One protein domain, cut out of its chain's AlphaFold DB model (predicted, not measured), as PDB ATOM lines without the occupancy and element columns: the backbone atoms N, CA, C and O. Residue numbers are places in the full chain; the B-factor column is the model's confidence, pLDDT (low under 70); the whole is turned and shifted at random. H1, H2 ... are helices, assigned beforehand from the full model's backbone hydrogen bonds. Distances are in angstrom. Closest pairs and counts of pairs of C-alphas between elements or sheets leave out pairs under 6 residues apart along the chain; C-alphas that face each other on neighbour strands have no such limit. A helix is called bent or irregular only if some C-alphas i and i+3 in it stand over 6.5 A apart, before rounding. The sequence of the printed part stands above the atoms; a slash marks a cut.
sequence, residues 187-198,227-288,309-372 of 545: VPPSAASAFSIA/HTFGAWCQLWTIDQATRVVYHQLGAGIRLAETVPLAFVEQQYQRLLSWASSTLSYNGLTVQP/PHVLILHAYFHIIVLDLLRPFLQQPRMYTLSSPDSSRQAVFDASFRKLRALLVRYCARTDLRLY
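Overview. This is residues 187 to 198, 227 to 288 and 309 to 372 of the 545 residues of an uncharacterized protein of Microdochium bolleyi (UniProt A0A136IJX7). Three long helices, H2, H4 and H5, stand side by side as an up-and-down bundle, their centres making a triangle, and a fourth long helix, H6, packs on H5 alone. The short H3 sits at one end, against the last residues of H5, while the short H1 touches no helix. The printed part has 138 residues with six named helices in the order H1 to H6 and no named strand; its class is all helix. It is compact, with a radius of gyration of the C-alphas of 16.1 A, and rounded, spanning 45 by 35 by 33 A.

Arrangement. Start at H1, residues 189 to 192, which is apart from H2, residues 228 to 248. Next look at H4, residues 261 to 281: it touches H2 at a shallow tilt of 5 degrees, opposite ways, with the C-alphas of Ala 231 and Thr 278 closest at 6.5 A. The hub is H5, residues 309 to 329, touching four helices. It touches H2 at a shallow tilt of 18 degrees, the same way, closest at the C-alphas of Asp 239 and Ile 321, 6.4 A. With residues 318 to 326 alone it touches residues 264 to 271 of H4, at a shallow tilt of 13 degrees, opposite ways; the closest C-alphas, of Val 264 and Leu 325, are 6.9 A apart. Residues 328 to 329 alone touch H3, residues 255 to 258, closest at the C-alphas of Ala 256 and Phe 329, 5.2 A. H6, residues 345 to 366, forms a helical hairpin with H5 at a shallow tilt of 23 degrees, closest at the C-alphas of His 319 and Ser 352, 5.3 A; it is apart from H2 and H4. Every O i to N i+4 pair of H6 is within hydrogen-bond range, against 15 of 17 in H2, 16 of 17 in H4 and 15 of 17 in H5; H1 and H3 are too short for such a pair.

Along the chain. Find C-alpha 189 at (199.130, 221.532, 184.917), where the four residues of H1 begin. H2 starts at C-alpha 228, (190.273, 213.262, 173.639), and runs 30.0 A, with a kink of 27 degrees near residue 242. After the four residues of H3, H4 runs 29.7 A. H5 runs 31.6 A and is irregular, with C-alphas 325 and 328 7.4 A apart. H6 runs 31.4 A to C-alpha 366 at (175.614, 206.665, 164.905).

Size, cuts and confidence. The two C-alphas farthest apart, of Tyr 336 and Arg 370, are 46.2 A apart. Residues 199 to 226 and 289 to 308 are not printed; the C-alphas across these cuts are 23.8 A and 14.2 A apart. The link from H5 to H6, residues 330 to 344, is long. The model's mean pLDDT over the printed part is 81.4, and residues 188 to 198, 280 to 288 and 332 to 343 are under 70.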
ATOM      1  N   VAL A 187     195.618 219.081 178.759       77.62
ATOM      2  CA  VAL A 187     195.482 218.765 180.190       77.62
ATOM      3  C   VAL A 187     196.077 219.900 181.032       77.62
ATOM      4  O   VAL A 187     197.231 220.280 180.829       77.62
ATOM      5  N   PRO A 188     195.330 220.466 182.000       65.25
ATOM      6  CA  PRO A 188     195.850 221.537 182.838       65.25
ATOM      7  C   PRO A 188     196.986 221.044 183.762       65.25
ATOM      8  O   PRO A 188     196.947 219.900 184.229       65.25
ATOM      9  N   PRO A 189     197.957 221.911 184.118       56.88
ATOM     10  CA  PRO A 189     199.130 221.532 184.917       56.88
ATOM     11  C   PRO A 189     198.797 220.894 186.278       56.88
ATOM     12  O   PRO A 189     199.517 220.011 186.741       56.88
ATOM     13  N   SER A 190     197.680 221.284 186.904       50.25
ATOM     14  CA  SER A 190     197.232 220.725 188.187       50.25
ATOM     15  C   SER A 190     196.830 219.247 188.098       50.25
ATOM     16  O   SER A 190     197.023 218.514 189.066       50.25
ATOM     17  N   ALA A 191     196.329 218.792 186.944       48.88
ATOM     18  CA  ALA A 191     195.911 217.407 186.709       48.88
ATOM     19  C   ALA A 191     197.070 216.506 186.243       48.88
ATOM     20  O   ALA A 191     197.085 215.314 186.545       48.88
ATOM     21  N   ALA A 192     198.070 217.069 185.554       48.31
ATOM     22  CA  ALA A 192     199.255 216.338 185.096       48.31
ATOM     23  C   ALA A 192     200.163 215.878 186.258       48.31
ATOM     24  O   ALA A 192     200.816 214.838 186.161       48.31
ATOM     25  N   SER A 193     200.157 216.605 187.385       41.03
ATOM     26  CA  SER A 193     200.971 216.280 188.569       41.03
ATOM     27  C   SER A 193     200.639 214.921 189.205       41.03
ATOM     28  O   SER A 193     201.525 214.295 189.774       41.03
ATOM     29  N   ALA A 194     199.410 214.416 189.050       38.69
ATOM     30  CA  ALA A 194     198.990 213.136 189.629       38.69
ATOM     31  C   ALA A 194     199.515 211.907 188.863       38.69
ATOM     32  O   ALA A 194     199.612 210.824 189.433       38.69
ATOM     33  N   PHE A 195     199.863 212.064 187.581       41.38
ATOM     34  CA  PHE A 195     200.361 210.977 186.724       41.38
ATOM     35  C   PHE A 195     201.879 211.006 186.519       41.38
ATOM     36  O   PHE A 195     202.454 210.005 186.101       41.38
ATOM     37  N   SER A 196     202.538 212.120 186.857       40.91
ATOM     38  CA  SER A 196     203.988 212.303 186.700       40.91
ATOM     39  C   SER A 196     204.821 211.769 187.880       40.91
ATOM     40  O   SER A 196     206.027 212.005 187.931       40.91
ATOM     41  N   ILE A 197     204.222 211.056 188.839       37.12
ATOM     42  CA  ILE A 197     204.924 210.568 190.036       37.12
ATOM     43  C   ILE A 197     205.201 209.068 189.889       37.12
ATOM     44  O   ILE A 197     204.427 208.236 190.353       37.12
ATOM     45  N   ALA A 198     206.309 208.713 189.235       33.06
ATOM     46  CA  ALA A 198     206.892 207.370 189.364       33.06
ATOM     47  C   ALA A 198     208.420 207.305 189.170       33.06
ATOM     48  O   ALA A 198     208.986 206.218 189.191       33.06
ATOM     49  N   HIS A 227     188.848 217.077 174.611       84.31
ATOM     50  CA  HIS A 227     189.933 216.618 175.491       84.31
ATOM     51  C   HIS A 227     190.401 215.189 175.172       84.31
ATOM     52  O   HIS A 227     191.020 214.532 176.010       84.31
ATOM     53  N   THR A 228     190.075 214.680 173.980       88.75
ATOM     54  CA  THR A 228     190.273 213.262 173.639       88.75
ATOM     55  C   THR A 228     191.744 212.891 173.619       88.75
ATOM     56  O   THR A 228     192.120 211.928 174.280       88.75
ATOM     57  N   PHE A 229     192.580 213.672 172.933       92.00
ATOM     58  CA  PHE A 229     194.000 213.353 172.803       92.00
ATOM     59  C   PHE A 229     194.732 213.391 174.152       92.00
ATOM     60  O   PHE A 229     195.490 212.481 174.474       92.00
ATOM     61  N   GLY A 230     194.447 214.384 174.999       90.50
ATOM     62  CA  GLY A 230     195.021 214.443 176.346       90.50
ATOM     63  C   GLY A 230     194.613 213.246 177.215       90.50
ATOM     64  O   GLY A 230     195.450 212.642 177.886       90.50
ATOM     65  N   ALA A 231     193.338 212.846 177.155       91.19
ATOM     66  CA  ALA A 231     192.848 211.650 177.840       91.19
ATOM     67  C   ALA A 231     193.483 210.362 177.282       91.19
ATOM     68  O   ALA A 231     193.842 209.471 178.050       91.19
ATOM     69  N   TRP A 232     193.662 210.289 175.964       93.38
ATOM     70  CA  TRP A 232     194.325 209.200 175.252       93.38
ATOM     71  C   TRP A 232     195.784 209.043 175.692       93.38
ATOM     72  O   TRP A 232     196.192 207.947 176.071       93.38
ATOM     73  N   CYS A 233     196.540 210.142 175.763       94.44
ATOM     74  CA  CYS A 233     197.912 210.159 176.274       94.44
ATOM     75  C   CYS A 233     198.001 209.577 177.690       94.44
ATOM     76  O   CYS A 233     198.813 208.694 177.947       94.44
ATOM     77  N   GLN A 234     197.131 210.029 178.602       93.19
ATOM     78  CA  GLN A 234     197.077 209.509 179.973       93.19
ATOM     79  C   GLN A 234     196.764 208.010 180.012       93.19
ATOM     80  O   GLN A 234     197.411 207.273 180.753       93.19
ATOM     81  N   LEU A 235     195.798 207.554 179.211       94.06
ATOM     82  CA  LEU A 235     195.396 206.150 179.164       94.06
ATOM     83  C   LEU A 235     196.569 205.242 178.763       94.06
ATOM     84  O   LEU A 235     196.820 204.236 179.428       94.06
ATOM     85  N   TRP A 236     197.341 205.641 177.747       94.88
ATOM     86  CA  TRP A 236     198.512 204.883 177.294       94.88
ATOM     87  C   TRP A 236     199.638 204.814 178.325       94.88
ATOM     88  O   TRP A 236     200.333 203.804 178.368       94.88
ATOM     89  N   THR A 237     199.768 205.788 179.237       94.00
ATOM     90  CA  THR A 237     200.724 205.660 180.359       94.00
ATOM     91  C   THR A 237     200.359 204.541 181.340       94.00
ATOM     92  O   THR A 237     201.235 203.979 182.002       94.00
ATOM     93  N   ILE A 238     199.068 204.209 181.468       94.06
ATOM     94  CA  ILE A 238     198.608 203.124 182.343       94.06
ATOM     95  C   ILE A 238     198.848 201.774 181.665       94.06
ATOM     96  O   ILE A 238     199.390 200.864 182.294       94.06
ATOM     97  N   ASP A 239     198.494 201.661 180.381       94.06
ATOM     98  CA  ASP A 239     198.761 200.451 179.597       94.06
ATOM     99  C   ASP A 239     200.265 200.164 179.527       94.06
ATOM    100  O   ASP A 239     200.686 199.069 179.892       94.06
ATOM    101  N   GLN A 240     201.103 201.157 179.209       92.88
ATOM    102  CA  GLN A 240     202.555 200.968 179.142       92.88
ATOM    103  C   GLN A 240     203.169 200.472 180.447       92.88
ATOM    104  O   GLN A 240     203.989 199.560 180.421       92.88
ATOM    105  N   ALA A 241     202.735 200.989 181.600       91.56
ATOM    106  CA  ALA A 241     203.209 200.486 182.889       91.56
ATOM    107  C   ALA A 241     202.916 198.984 183.074       91.56
ATOM    108  O   ALA A 241     203.714 198.263 183.671       91.56
ATOM    109  N   THR A 242     201.792 198.505 182.534       91.88
ATOM    110  CA  THR A 242     201.447 197.076 182.506       91.88
ATOM    111  C   THR A 242     202.327 196.321 181.509       91.88
ATOM    112  O   THR A 242     202.886 195.275 181.845       91.88
ATOM    113  N   ARG A 243     202.504 196.867 180.300       90.50
ATOM    114  CA  ARG A 243     203.292 196.243 179.227       90.50
ATOM    115  C   ARG A 243     204.759 196.087 179.585       90.50
ATOM    116  O   ARG A 243     205.313 195.037 179.291       90.50
ATOM    117  N   VAL A 244     205.367 197.055 180.268       90.94
ATOM    118  CA  VAL A 244     206.748 196.951 180.767       90.94
ATOM    119  C   VAL A 244     206.921 195.700 181.626       90.94
ATOM    120  O   VAL A 244     207.825 194.908 181.371       90.94
ATOM    121  N   VAL A 245     206.020 195.466 182.584       90.50
ATOM    122  CA  VAL A 245     206.091 194.291 183.466       90.50
ATOM    123  C   VAL A 245     205.851 192.997 182.691       90.50
ATOM    124  O   VAL A 245     206.606 192.042 182.848       90.50
ATOM    125  N   TYR A 246     204.826 192.951 181.836       89.06
ATOM    126  CA  TYR A 246     204.501 191.730 181.089       89.06
ATOM    127  C   TYR A 246     205.594 191.375 180.074       89.06
ATOM    128  O   TYR A 246     205.932 190.204 179.926       89.06
ATOM    129  N   HIS A 247     206.175 192.374 179.408       85.94
ATOM    130  CA  HIS A 247     207.236 192.184 178.423       85.94
ATOM    131  C   HIS A 247     208.560 191.759 179.072       85.94
ATOM    132  O   HIS A 247     209.214 190.851 178.564       85.94
ATOM    133  N   GLN A 248     208.951 192.362 180.205       85.19
ATOM    134  CA  GLN A 248     210.203 192.034 180.909       85.19
ATOM    135  C   GLN A 248     210.293 190.570 181.353       85.19
ATOM    136  O   GLN A 248     211.391 190.026 181.438       85.19
ATOM    137  N   LEU A 249     209.155 189.926 181.625       84.00
ATOM    138  CA  LEU A 249     209.120 188.510 181.985       84.00
ATOM    139  C   LEU A 249     209.427 187.583 180.797       84.00
ATOM    140  O   LEU A 249     209.883 186.465 181.010       84.00
ATOM    141  N   GLY A 250     209.255 188.051 179.560       74.44
ATOM    142  CA  GLY A 250     209.549 187.289 178.349       74.44
ATOM    143  C   GLY A 250     208.418 186.356 177.898       74.44
ATOM    144  O   GLY A 250     207.513 185.994 178.651       74.44
ATOM    145  N   ALA A 251     208.468 185.974 176.619       74.12
ATOM    146  CA  ALA A 251     207.478 185.088 176.007       74.12
ATOM    147  C   ALA A 251     207.514 183.677 176.623       74.12
ATOM    148  O   ALA A 251     208.577 183.172 176.982       74.12
ATOM    149  N   GLY A 252     206.351 183.029 176.723       72.00
ATOM    150  CA  GLY A 252     206.214 181.682 177.288       72.00
ATOM    151  C   GLY A 252     206.162 181.616 178.819       72.00
ATOM    152  O   GLY A 252     205.824 180.564 179.363       72.00
ATOM    153  N   ILE A 253     206.427 182.719 179.532       81.25
ATOM    154  CA  ILE A 253     206.217 182.786 180.981       81.25
ATOM    155  C   ILE A 253     204.728 182.920 181.297       81.25
ATOM    156  O   ILE A 253     204.005 183.748 180.738       81.25
ATOM    157  N   ARG A 254     204.259 182.117 182.257       83.62
ATOM    158  CA  ARG A 254     202.895 182.216 182.776       83.62
ATOM    159  C   ARG A 254     202.778 183.436 183.684       83.62
ATOM    160  O   ARG A 254     203.097 183.376 184.872       83.62
ATOM    161  N   LEU A 255     202.277 184.536 183.121       86.94
ATOM    162  CA  LEU A 255     202.049 185.797 183.839       86.94
ATOM    163  C   LEU A 255     201.236 185.593 185.125       86.94
ATOM    164  O   LEU A 255     201.583 186.161 186.154       86.94
ATOM    165  N   ALA A 256     200.226 184.719 185.084       85.19
ATOM    166  CA  ALA A 256     199.416 184.344 186.241       85.19
ATOM    167  C   ALA A 256     200.253 183.862 187.438       85.19
ATOM    168  O   ALA A 256     199.954 184.191 188.581       85.19
ATOM    169  N   GLU A 257     201.303 183.081 187.190       85.12
ATOM    170  CA  GLU A 257     202.128 182.471 188.238       85.12
ATOM    171  C   GLU A 257     203.216 183.425 188.756       85.12
ATOM    172  O   GLU A 257     203.738 183.223 189.848       85.12
ATOM    173  N   THR A 258     203.545 184.469 187.986       87.94
ATOM    174  CA  THR A 258     204.735 185.305 188.223       87.94
ATOM    175  C   THR A 258     204.392 186.722 188.677       87.94
ATOM    176  O   THR A 258     205.078 187.289 189.524       87.94
ATOM    177  N   VAL A 259     203.332 187.316 188.126       89.94
ATOM    178  CA  VAL A 259     202.936 188.693 188.433       89.94
ATOM    179  C   VAL A 259     202.030 188.701 189.667       89.94
ATOM    180  O   VAL A 259     200.982 188.049 189.660       89.94
ATOM    181  N   PRO A 260     202.363 189.471 190.720       89.12
ATOM    182  CA  PRO A 260     201.507 189.579 191.894       89.12
ATOM    183  C   PRO A 260     200.133 190.161 191.549       89.12
ATOM    184  O   PRO A 260     200.035 191.201 190.900       89.12
ATOM    185  N   LEU A 261     199.057 189.568 192.073       85.81
ATOM    186  CA  LEU A 261     197.699 190.088 191.855       85.81
ATOM    187  C   LEU A 261     197.511 191.524 192.348       85.81
ATOM    188  O   LEU A 261     196.774 192.284 191.729       85.81
ATOM    189  N   ALA A 262     198.224 191.919 193.404       86.62
ATOM    190  CA  ALA A 262     198.212 193.293 193.896       86.62
ATOM    191  C   ALA A 262     198.647 194.307 192.820       86.62
ATOM    192  O   ALA A 262     198.097 195.404 192.765       86.62
ATOM    193  N   PHE A 263     199.580 193.937 191.932       90.81
ATOM    194  CA  PHE A 263     199.971 194.781 190.800       90.81
ATOM    195  C   PHE A 263     198.815 194.939 189.807       90.81
ATOM    196  O   PHE A 263     198.475 196.058 189.430       90.81
ATOM    197  N   VAL A 264     198.172 193.832 189.423       90.81
ATOM    198  CA  VAL A 264     197.033 193.835 188.486       90.81
ATOM    199  C   VAL A 264     195.881 194.678 189.039       90.81
ATOM    200  O   VAL A 264     195.319 195.518 188.336       90.81
ATOM    201  N   GLU A 265     195.566 194.507 190.324       89.06
ATOM    202  CA  GLU A 265     194.558 195.299 191.029       89.06
ATOM    203  C   GLU A 265     194.925 196.784 191.063       89.06
ATOM    204  O   GLU A 265     194.081 197.629 190.767       89.06
ATOM    205  N   GLN A 266     196.185 197.120 191.346       90.62
ATOM    206  CA  GLN A 266     196.662 198.502 191.333       90.62
ATOM    207  C   GLN A 266     196.508 199.148 189.950       90.62
ATOM    208  O   GLN A 266     196.028 200.280 189.860       90.62
ATOM    209  N   GLN A 267     196.865 198.450 188.866       92.75
ATOM    210  CA  GLN A 267     196.672 198.971 187.507       92.75
ATOM    211  C   GLN A 267     195.188 199.160 187.184       92.75
ATOM    212  O   GLN A 267     194.799 200.193 186.636       92.75
ATOM    213  N   TYR A 268     194.331 198.227 187.602       93.38
ATOM    214  CA  TYR A 268     192.888 198.375 187.437       93.38
ATOM    215  C   TYR A 268     192.329 199.578 188.218       93.38
ATOM    216  O   TYR A 268     191.523 200.339 187.684       93.38
ATOM    217  N   GLN A 269     192.804 199.831 189.441       91.12
ATOM    218  CA  GLN A 269     192.425 201.027 190.204       91.12
ATOM    219  C   GLN A 269     192.885 202.321 189.522       91.12
ATOM    220  O   GLN A 269     192.137 203.298 189.505       91.12
ATOM    221  N   ARG A 270     194.074 202.337 188.901       92.88
ATOM    222  CA  ARG A 270     194.527 203.483 188.090       92.88
ATOM    223  C   ARG A 270     193.590 203.735 186.911       92.88
ATOM    224  O   ARG A 270     193.234 204.887 186.673       92.88
ATOM    225  N   LEU A 271     193.139 202.680 186.226       93.69
ATOM    226  CA  LEU A 271     192.140 202.776 185.156       93.69
ATOM    227  C   LEU A 271     190.811 203.347 185.680       93.69
ATOM    228  O   LEU A 271     190.270 204.276 185.084       93.69
ATOM    229  N   LEU A 272     190.299 202.866 186.816       91.62
ATOM    230  CA  LEU A 272     189.067 203.395 187.423       91.62
ATOM    231  C   LEU A 272     189.202 204.860 187.867       91.62
ATOM    232  O   LEU A 272     188.295 205.669 187.643       91.62
ATOM    233  N   SER A 273     190.336 205.221 188.466       90.00
ATOM    234  CA  SER A 273     190.653 206.600 188.844       90.00
ATOM    235  C   SER A 273     190.717 207.502 187.613       90.00
ATOM    236  O   SER A 273     190.157 208.597 187.618       90.00
ATOM    237  N   TRP A 274     191.348 207.042 186.533       90.38
ATOM    238  CA  TRP A 274     191.376 207.756 185.259       90.38
ATOM    239  C   TRP A 274     189.969 207.914 184.669       90.38
ATOM    240  O   TRP A 274     189.581 209.014 184.296       90.38
ATOM    241  N   ALA A 275     189.157 206.857 184.653       88.62
ATOM    242  CA  ALA A 275     187.805 206.918 184.105       88.62
ATOM    243  C   ALA A 275     186.902 207.882 184.893       88.62
ATOM    244  O   ALA A 275     186.165 208.669 184.301       88.62
ATOM    245  N   SER A 276     186.970 207.852 186.226       83.44
ATOM    246  CA  SER A 276     186.163 208.725 187.089       83.44
ATOM    247  C   SER A 276     186.595 210.190 187.024       83.44
ATOM    248  O   SER A 276     185.738 211.068 186.940       83.44
ATOM    249  N   SER A 277     187.902 210.464 187.015       78.00
ATOM    250  CA  SER A 277     188.428 211.830 186.955       78.00
ATOM    251  C   SER A 277     188.400 212.393 185.536       78.00
ATOM    252  O   SER A 277     187.747 213.400 185.299       78.00
ATOM    253  N   THR A 278     189.031 211.737 184.565       76.62
ATOM    254  CA  THR A 278     189.243 212.277 183.218       76.62
ATOM    255  C   THR A 278     187.969 212.279 182.375       76.62
ATOM    256  O   THR A 278     187.678 213.284 181.727       76.62
ATOM    257  N   LEU A 279     187.172 211.201 182.374       77.12
ATOM    258  CA  LEU A 279     185.984 211.140 181.504       77.12
ATOM    259  C   LEU A 279     184.845 212.025 182.018       77.12
ATOM    260  O   LEU A 279     184.167 212.676 181.222       77.12
ATOM    261  N   SER A 280     184.647 212.069 183.340       67.38
ATOM    262  CA  SER A 280     183.598 212.889 183.956       67.38
ATOM    263  C   SER A 280     183.951 214.377 183.950       67.38
ATOM    264  O   SER A 280     183.087 215.196 183.645       67.38
ATOM    265  N   TYR A 281     185.198 214.738 184.272       54.12
ATOM    266  CA  TYR A 281     185.627 216.138 184.362       54.12
ATOM    267  C   TYR A 281     185.696 216.818 182.990       54.12
ATOM    268  O   TYR A 281     185.295 217.968 182.851       54.12
ATOM    269  N   ASN A 282     186.138 216.095 181.957       58.03
ATOM    270  CA  ASN A 282     186.314 216.659 180.617       58.03
ATOM    271  C   ASN A 282     185.055 216.587 179.737       58.03
ATOM    272  O   ASN A 282     185.142 216.784 178.526       58.03
ATOM    273  N   GLY A 283     183.894 216.233 180.301       57.66
ATOM    274  CA  GLY A 283     182.655 216.106 179.531       57.66
ATOM    275  C   GLY A 283     182.699 215.023 178.446       57.66
ATOM    276  O   GLY A 283     181.807 214.977 177.601       57.66
ATOM    277  N   LEU A 284     183.677 214.109 178.488       61.28
ATOM    278  CA  LEU A 284     183.836 212.970 177.573       61.28
ATOM    279  C   LEU A 284     182.846 211.846 177.923       61.28
ATOM    280  O   LEU A 284     183.180 210.660 177.945       61.28
ATOM    281  N   THR A 285     181.613 212.230 178.241       59.09
ATOM    282  CA  THR A 285     180.539 211.325 178.625       59.09
ATOM    283  C   THR A 285     179.745 210.907 177.399       59.09
ATOM    284  O   THR A 285     179.452 211.683 176.490       59.09
ATOM    285  N   VAL A 286     179.368 209.636 177.376       54.31
ATOM    286  CA  VAL A 286     178.612 209.034 176.283       54.31
ATOM    287  C   VAL A 286     177.119 209.358 176.489       54.31
ATOM    288  O   VAL A 286     176.325 208.491 176.844       54.31
ATOM    289  N   GLN A 287     176.734 210.627 176.290       50.38
ATOM    290  CA  GLN A 287     175.374 211.155 176.531       50.38
ATOM    291  C   GLN A 287     174.296 210.291 175.843       50.38
ATOM    292  O   GLN A 287     174.393 210.054 174.633       50.38
ATOM    293  N   PRO A 288     173.275 209.767 176.542       43.88
ATOM    294  CA  PRO A 288     172.133 209.140 175.883       43.88
ATOM    295  C   PRO A 288     171.421 210.213 175.054       43.88
ATOM    296  O   PRO A 288     170.909 211.185 175.592       43.88
ATOM    297  N   PRO A 309     182.877 210.675 167.170       85.75
ATOM    298  CA  PRO A 309     183.242 209.261 167.042       85.75
ATOM    299  C   PRO A 309     184.501 208.880 167.830       85.75
ATOM    300  O   PRO A 309     184.541 207.818 168.456       85.75
ATOM    301  N   HIS A 310     185.500 209.767 167.869       89.31
ATOM    302  CA  HIS A 310     186.760 209.549 168.583       89.31
ATOM    303  C   HIS A 310     186.581 209.364 170.100       89.31
ATOM    304  O   HIS A 310     187.373 208.668 170.733       89.31
ATOM    305  N   VAL A 311     185.511 209.903 170.700       89.00
ATOM    306  CA  VAL A 311     185.210 209.673 172.124       89.00
ATOM    307  C   VAL A 311     184.796 208.221 172.351       89.00
ATOM    308  O   VAL A 311     185.225 207.612 173.325       89.00
ATOM    309  N   LEU A 312     184.016 207.613 171.449       90.38
ATOM    310  CA  LEU A 312     183.687 206.189 171.584       90.38
ATOM    311  C   LEU A 312     184.921 205.301 171.418       90.38
ATOM    312  O   LEU A 312     185.014 204.288 172.105       90.38
ATOM    313  N   ILE A 313     185.863 205.689 170.556       93.94
ATOM    314  CA  ILE A 313     187.134 204.975 170.382       93.94
ATOM    315  C   ILE A 313     187.942 205.025 171.684       93.94
ATOM    316  O   ILE A 313     188.353 203.979 172.175       93.94
ATOM    317  N   LEU A 314     188.074 206.197 172.313       94.12
ATOM    318  CA  LEU A 314     188.724 206.333 173.623       94.12
ATOM    319  C   LEU A 314     188.105 205.398 174.681       94.12
ATOM    320  O   LEU A 314     188.820 204.685 175.382       94.12
ATOM    321  N   HIS A 315     186.771 205.360 174.773       93.50
ATOM    322  CA  HIS A 315     186.064 204.457 175.696       93.50
ATOM    323  C   HIS A 315     186.249 202.978 175.329       93.50
ATOM    324  O   HIS A 315     186.342 202.128 176.214       93.50
ATOM    325  N   ALA A 316     186.305 202.653 174.038       95.69
ATOM    326  CA  ALA A 316     186.544 201.289 173.588       95.69
ATOM    327  C   ALA A 316     187.937 200.813 174.020       95.69
ATOM    328  O   ALA A 316     188.057 199.724 174.577       95.69
ATOM    329  N   TYR A 317     188.964 201.651 173.867       96.44
ATOM    330  CA  TYR A 317     190.327 201.320 174.285       96.44
ATOM    331  C   TYR A 317     190.500 201.221 175.790       96.44
ATOM    332  O   TYR A 317     191.235 200.352 176.245       96.44
ATOM    333  N   PHE A 318     189.776 202.024 176.572       96.62
ATOM    334  CA  PHE A 318     189.713 201.809 178.014       96.62
ATOM    335  C   PHE A 318     189.309 200.364 178.337       96.62
ATOM    336  O   PHE A 318     189.979 199.684 179.109       96.62
ATOM    337  N   HIS A 319     188.239 199.871 177.708       97.12
ATOM    338  CA  HIS A 319     187.792 198.502 177.937       97.12
ATOM    339  C   HIS A 319     188.746 197.463 177.351       97.12
ATOM    340  O   HIS A 319     188.950 196.448 178.003       97.12
ATOM    341  N   ILE A 320     189.366 197.710 176.196       96.56
ATOM    342  CA  ILE A 320     190.401 196.827 175.638       96.56
ATOM    343  C   ILE A 320     191.562 196.657 176.624       96.56
ATOM    344  O   ILE A 320     191.918 195.530 176.944       96.56
ATOM    345  N   ILE A 321     192.078 197.752 177.184       96.38
ATOM    346  CA  ILE A 321     193.179 197.708 178.155       96.38
ATOM    347  C   ILE A 321     192.765 196.936 179.415       96.38
ATOM    348  O   ILE A 321     193.554 196.159 179.943       96.38
ATOM    349  N   VAL A 322     191.518 197.079 179.884       96.12
ATOM    350  CA  VAL A 322     191.008 196.259 181.001       96.12
ATOM    351  C   VAL A 322     190.957 194.772 180.635       96.12
ATOM    352  O   VAL A 322     191.316 193.933 181.462       96.12
ATOM    353  N   LEU A 323     190.504 194.431 179.423       94.50
ATOM    354  CA  LEU A 323     190.457 193.042 178.960       94.50
ATOM    355  C   LEU A 323     191.868 192.448 178.908       94.50
ATOM    356  O   LEU A 323     192.086 191.377 179.468       94.50
ATOM    357  N   ASP A 324     192.828 193.161 178.326       92.56
ATOM    358  CA  ASP A 324     194.216 192.709 178.201       92.56
ATOM    359  C   ASP A 324     194.945 192.619 179.543       92.56
ATOM    360  O   ASP A 324     195.690 191.666 179.780       92.56
ATOM    361  N   LEU A 325     194.690 193.559 180.459       93.75
ATOM    362  CA  LEU A 325     195.217 193.527 181.822       93.75
ATOM    363  C   LEU A 325     194.812 192.232 182.543       93.75
ATOM    364  O   LEU A 325     195.638 191.621 183.223       93.75
ATOM    365  N   LEU A 326     193.547 191.822 182.401       91.62
ATOM    366  CA  LEU A 326     192.950 190.720 183.160       91.62
ATOM    367  C   LEU A 326     193.015 189.361 182.457       91.62
ATOM    368  O   LEU A 326     192.945 188.340 183.144       91.62
ATOM    369  N   ARG A 327     193.148 189.322 181.125       89.81
ATOM    370  CA  ARG A 327     193.102 188.088 180.320       89.81
ATOM    371  C   ARG A 327     194.029 186.981 180.841       89.81
ATOM    372  O   ARG A 327     193.532 185.871 181.023       89.81
ATOM    373  N   PRO A 328     195.311 187.233 181.183       88.25
ATOM    374  CA  PRO A 328     196.193 186.165 181.663       88.25
ATOM    375  C   PRO A 328     195.773 185.567 183.014       88.25
ATOM    376  O   PRO A 328     196.296 184.541 183.430       88.25
ATOM    377  N   PHE A 329     194.848 186.212 183.722       86.81
ATOM    378  CA  PHE A 329     194.590 185.994 185.137       86.81
ATOM    379  C   PHE A 329     193.203 185.393 185.416       86.81
ATOM    380  O   PHE A 329     192.906 185.075 186.570       86.81
ATOM    381  N   LEU A 330     192.359 185.194 184.398       83.56
ATOM    382  CA  LEU A 330     190.940 184.834 184.557       83.56
ATOM    383  C   LEU A 330     190.689 183.556 185.384       83.56
ATOM    384  O   LEU A 330     189.687 183.483 186.089       83.56
ATOM    385  N   GLN A 331     191.615 182.589 185.371       72.94
ATOM    386  CA  GLN A 331     191.457 181.289 186.049       72.94
ATOM    387  C   GLN A 331     191.791 181.280 187.555       72.94
ATOM    388  O   GLN A 331     191.492 180.312 188.249       72.94
ATOM    389  N   GLN A 332     192.418 182.328 188.091       67.31
ATOM    390  CA  GLN A 332     192.787 182.385 189.517       67.31
ATOM    391  C   GLN A 332     191.612 182.871 190.423       67.31
ATOM    392  O   GLN A 332     190.598 183.370 189.925       67.31
ATOM    393  N   PRO A 333     191.690 182.756 191.765       63.19
ATOM    394  CA  PRO A 333     190.635 183.254 192.667       63.19
ATOM    395  C   PRO A 333     190.528 184.804 192.765       63.19
ATOM    396  O   PRO A 333     191.120 185.541 191.978       63.19
ATOM    397  N   ARG A 334     189.654 185.284 193.674       63.94
ATOM    398  CA  ARG A 334     189.099 186.658 193.831       63.94
ATOM    399  C   ARG A 334     190.120 187.812 193.845       63.94
ATOM    400  O   ARG A 334     191.273 187.611 194.203       63.94
ATOM    401  N   MET A 335     189.642 189.027 193.530       62.44
ATOM    402  CA  MET A 335     190.367 190.262 193.864       62.44
ATOM    403  C   MET A 335     190.203 190.576 195.355       62.44
ATOM    404  O   MET A 335     189.086 190.498 195.865       62.44
ATOM    405  N   TYR A 336     191.283 190.931 196.049       63.28
ATOM    406  CA  TYR A 336     191.274 191.152 197.502       63.28
ATOM    407  C   TYR A 336     191.029 192.617 197.891       63.28
ATOM    408  O   TYR A 336     190.558 192.879 198.995       63.28
ATOM    409  N   THR A 337     191.313 193.572 197.000       62.19
ATOM    410  CA  THR A 337     191.164 195.017 197.278       62.19
ATOM    411  C   THR A 337     189.790 195.603 196.946       62.19
ATOM    412  O   THR A 337     189.524 196.755 197.287       62.19
ATOM    413  N   LEU A 338     188.899 194.853 196.288       60.44
ATOM    414  CA  LEU A 338     187.565 195.340 195.927       60.44
ATOM    415  C   LEU A 338     186.546 195.006 197.021       60.44
ATOM    416  O   LEU A 338     186.345 193.848 197.370       60.44
ATOM    417  N   SER A 339     185.859 196.032 197.526       55.03
ATOM    418  CA  SER A 339     184.933 195.922 198.664       55.03
ATOM    419  C   SER A 339     183.645 195.139 198.377       55.03
ATOM    420  O   SER A 339     182.895 194.852 199.308       55.03
ATOM    421  N   SER A 340     183.342 194.825 197.110       57.28
ATOM    422  CA  SER A 340     182.113 194.113 196.739       57.28
ATOM    423  C   SER A 340     182.320 192.587 196.738       57.28
ATOM    424  O   SER A 340     183.269 192.104 196.117       57.28
ATOM    425  N   PRO A 341     181.412 191.804 197.355       49.59
ATOM    426  CA  PRO A 341     181.480 190.335 197.391       49.59
ATOM    427  C   PRO A 341     181.506 189.658 196.008       49.59
ATOM    428  O   PRO A 341     181.994 188.527 195.884       49.59
ATOM    429  N   ASP A 342     181.003 190.360 194.986       57.41
ATOM    430  CA  ASP A 342     180.859 189.895 193.600       57.41
ATOM    431  C   ASP A 342     181.998 190.371 192.678       57.41
ATOM    432  O   ASP A 342     182.007 190.082 191.480       57.41
ATOM    433  N   SER A 343     182.982 191.104 193.212       66.62
ATOM    434  CA  SER A 343     184.112 191.643 192.450       66.62
ATOM    435  C   SER A 343     185.170 190.581 192.129       66.62
ATOM    436  O   SER A 343     186.287 190.590 192.648       66.62
ATOM    437  N   SER A 344     184.832 189.647 191.243       76.12
ATOM    438  CA  SER A 344     185.809 188.747 190.625       76.12
ATOM    439  C   SER A 344     186.444 189.382 189.380       76.12
ATOM    440  O   SER A 344     185.867 190.262 188.739       76.12
ATOM    441  N   ARG A 345     187.641 188.914 189.004       83.44
ATOM    442  CA  ARG A 345     188.315 189.338 187.760       83.44
ATOM    443  C   ARG A 345     187.491 188.975 186.528       83.44
ATOM    444  O   ARG A 345     187.361 189.804 185.636       83.44
ATOM    445  N   GLN A 346     186.838 187.812 186.551       83.94
ATOM    446  CA  GLN A 346     185.870 187.417 185.530       83.94
ATOM    447  C   GLN A 346     184.706 188.413 185.434       83.94
ATOM    448  O   GLN A 346     184.393 188.881 184.349       83.94
ATOM    449  N   ALA A 347     184.114 188.822 186.562       84.44
ATOM    450  CA  ALA A 347     183.005 189.776 186.551       84.44
ATOM    451  C   ALA A 347     183.412 191.140 185.962       84.44
ATOM    452  O   ALA A 347     182.636 191.754 185.225       84.44
ATOM    453  N   VAL A 348     184.632 191.608 186.251       88.56
ATOM    454  CA  VAL A 348     185.182 192.845 185.667       88.56
ATOM    455  C   VAL A 348     185.462 192.693 184.171       88.56
ATOM    456  O   VAL A 348     185.128 193.598 183.396       88.56
ATOM    457  N   PHE A 349     186.028 191.558 183.758       90.81
ATOM    458  CA  PHE A 349     186.250 191.221 182.354       90.81
ATOM    459  C   PHE A 349     184.920 191.201 181.586       90.81
ATOM    460  O   PHE A 349     184.754 191.945 180.619       90.81
ATOM    461  N   ASP A 350     183.919 190.476 182.085       88.50
ATOM    462  CA  ASP A 350     182.586 190.363 181.481       88.50
ATOM    463  C   ASP A 350     181.851 191.709 181.433       88.50
ATOM    464  O   ASP A 350     181.138 192.021 180.473       88.50
ATOM    465  N   ALA A 351     181.991 192.538 182.473       91.25
ATOM    466  CA  ALA A 351     181.439 193.889 182.487       91.25
ATOM    467  C   ALA A 351     182.089 194.774 181.416       91.25
ATOM    468  O   ALA A 351     181.372 195.441 180.663       91.25
ATOM    469  N   SER A 352     183.418 194.743 181.302       95.25
ATOM    470  CA  SER A 352     184.153 195.510 180.293       95.25
ATOM    471  C   SER A 352     183.839 195.033 178.882       95.25
ATOM    472  O   SER A 352     183.562 195.848 178.006       95.25
ATOM    473  N   PHE A 353     183.749 193.721 178.673       94.44
ATOM    474  CA  PHE A 353     183.367 193.141 177.392       94.44
ATOM    475  C   PHE A 353     181.931 193.506 176.984       94.44
ATOM    476  O   PHE A 353     181.669 193.862 175.832       94.44
ATOM    477  N   ARG A 354     180.972 193.482 177.923       93.31
ATOM    478  CA  ARG A 354     179.604 193.980 177.671       93.31
ATOM    479  C   ARG A 354     179.603 195.447 177.244       93.31
ATOM    480  O   ARG A 354     178.871 195.805 176.323       93.31
ATOM    481  N   LYS A 355     180.412 196.291 177.889       94.81
ATOM    482  CA  LYS A 355     180.524 197.711 177.527       94.81
ATOM    483  C   LYS A 355     181.190 197.910 176.167       94.81
ATOM    484  O   LYS A 355     180.648 198.662 175.365       94.81
ATOM    485  N   LEU A 356     182.275 197.195 175.871       96.75
ATOM    486  CA  LEU A 356     182.965 197.248 174.578       96.75
ATOM    487  C   LEU A 356     182.022 196.914 173.413       96.75
ATOM    488  O   LEU A 356     181.931 197.666 172.446       96.75
ATOM    489  N   ARG A 357     181.240 195.839 173.545       94.81
ATOM    490  CA  ARG A 357     180.216 195.456 172.561       94.81
ATOM    491  C   ARG A 357     179.153 196.535 172.358       94.81
ATOM    492  O   ARG A 357     178.812 196.862 171.223       94.81
ATOM    493  N   ALA A 358     178.649 197.118 173.445       93.75
ATOM    494  CA  ALA A 358     177.668 198.199 173.372       93.75
ATOM    495  C   ALA A 358     178.241 199.464 172.705       93.75
ATOM    496  O   ALA A 358     177.533 200.134 171.954       93.75
ATOM    497  N   LEU A 359     179.518 199.781 172.952       94.44
ATOM    498  CA  LEU A 359     180.221 200.887 172.299       94.44
ATOM    499  C   LEU A 359     180.368 200.645 170.796       94.44
ATOM    500  O   LEU A 359     180.082 201.555 170.025       94.44
ATOM    501  N   LEU A 360     180.729 199.425 170.383       95.31
ATOM    502  CA  LEU A 360     180.832 199.051 168.971       95.31
ATOM    503  C   LEU A 360     179.485 199.193 168.246       95.31
ATOM    504  O   LEU A 360     179.408 199.855 167.214       95.31
ATOM    505  N   VAL A 361     178.401 198.662 168.825       95.00
ATOM    506  CA  VAL A 361     177.038 198.831 168.281       95.00
ATOM    507  C   VAL A 361     176.689 200.309 168.155       95.00
ATOM    508  O   VAL A 361     176.209 200.757 167.117       95.00
ATOM    509  N   ARG A 362     176.945 201.090 169.209       92.19
ATOM    510  CA  ARG A 362     176.630 202.518 169.226       92.19
ATOM    511  C   ARG A 362     177.446 203.303 168.200       92.19
ATOM    512  O   ARG A 362     176.904 204.240 167.623       92.19
ATOM    513  N   TYR A 363     178.706 202.936 167.983       92.94
ATOM    514  CA  TYR A 363     179.555 203.532 166.960       92.94
ATOM    515  C   TYR A 363     178.981 203.275 165.568       92.94
ATOM    516  O   TYR A 363     178.689 204.226 164.845       92.94
ATOM    517  N   CYS A 364     178.737 202.009 165.224       93.00
ATOM    518  CA  CYS A 364     178.211 201.638 163.911       93.00
ATOM    519  C   CYS A 364     176.804 202.203 163.659       93.00
ATOM    520  O   CYS A 364     176.456 202.521 162.530       93.00
ATOM    521  N   ALA A 365     175.990 202.376 164.704       90.88
ATOM    522  CA  ALA A 365     174.641 202.923 164.572       90.88
ATOM    523  C   ALA A 365     174.586 204.456 164.426       90.88
ATOM    524  O   ALA A 365     173.549 204.983 164.032       90.88
ATOM    525  N   ARG A 366     175.641 205.188 164.816       87.75
ATOM    526  CA  ARG A 366     175.614 206.665 164.905       87.75
ATOM    527  C   ARG A 366     176.642 207.376 164.037       87.75
ATOM    528  O   ARG A 366     176.517 208.582 163.844       87.75
ATOM    529  N   THR A 367     177.645 206.663 163.540       89.69
ATOM    530  CA  THR A 367     178.671 207.233 162.660       89.69
ATOM    531  C   THR A 367     178.251 207.058 161.210       89.69
ATOM    532  O   THR A 367     177.796 205.983 160.830       89.69
ATOM    533  N   ASP A 368     178.454 208.081 160.381       90.56
ATOM    534  CA  ASP A 368     178.411 207.900 158.928       90.56
ATOM    535  C   ASP A 368     179.457 206.845 158.528       90.56
ATOM    536  O   ASP A 368     180.633 206.961 158.885       90.56
ATOM    537  N   LEU A 369     179.043 205.821 157.778       91.75
ATOM    538  CA  LEU A 369     179.918 204.745 157.300       91.75
ATOM    539  C   LEU A 369     181.162 205.264 156.563       91.75
ATOM    540  O   LEU A 369     182.241 204.674 156.669       91.75
ATOM    541  N   ARG A 370     181.049 206.412 155.880       91.25
ATOM    542  CA  ARG A 370     182.154 207.054 155.149       91.25
ATOM    543  C   ARG A 370     183.217 207.628 156.083       91.25
ATOM    544  O   ARG A 370     184.358 207.792 155.665       91.25
ATOM    545  N   LEU A 371     182.848 207.888 157.337       91.69
ATOM    546  CA  LEU A 371     183.695 208.438 158.394       91.69
ATOM    547  C   LEU A 371     184.143 207.384 159.415       91.69
ATOM    548  O   LEU A 371     184.783 207.733 160.405       91.69
ATOM    549  N   TYR A 372     183.841 206.097 159.194       94.00
ATOM    550  CA  TYR A 372     184.342 205.039 160.073       94.00
ATOM    551  C   TYR A 372     185.860 205.126 160.213       94.00
ATOM    552  O   TYR A 372     186.594 205.122 159.227       94.00
TER     553      TYR A 372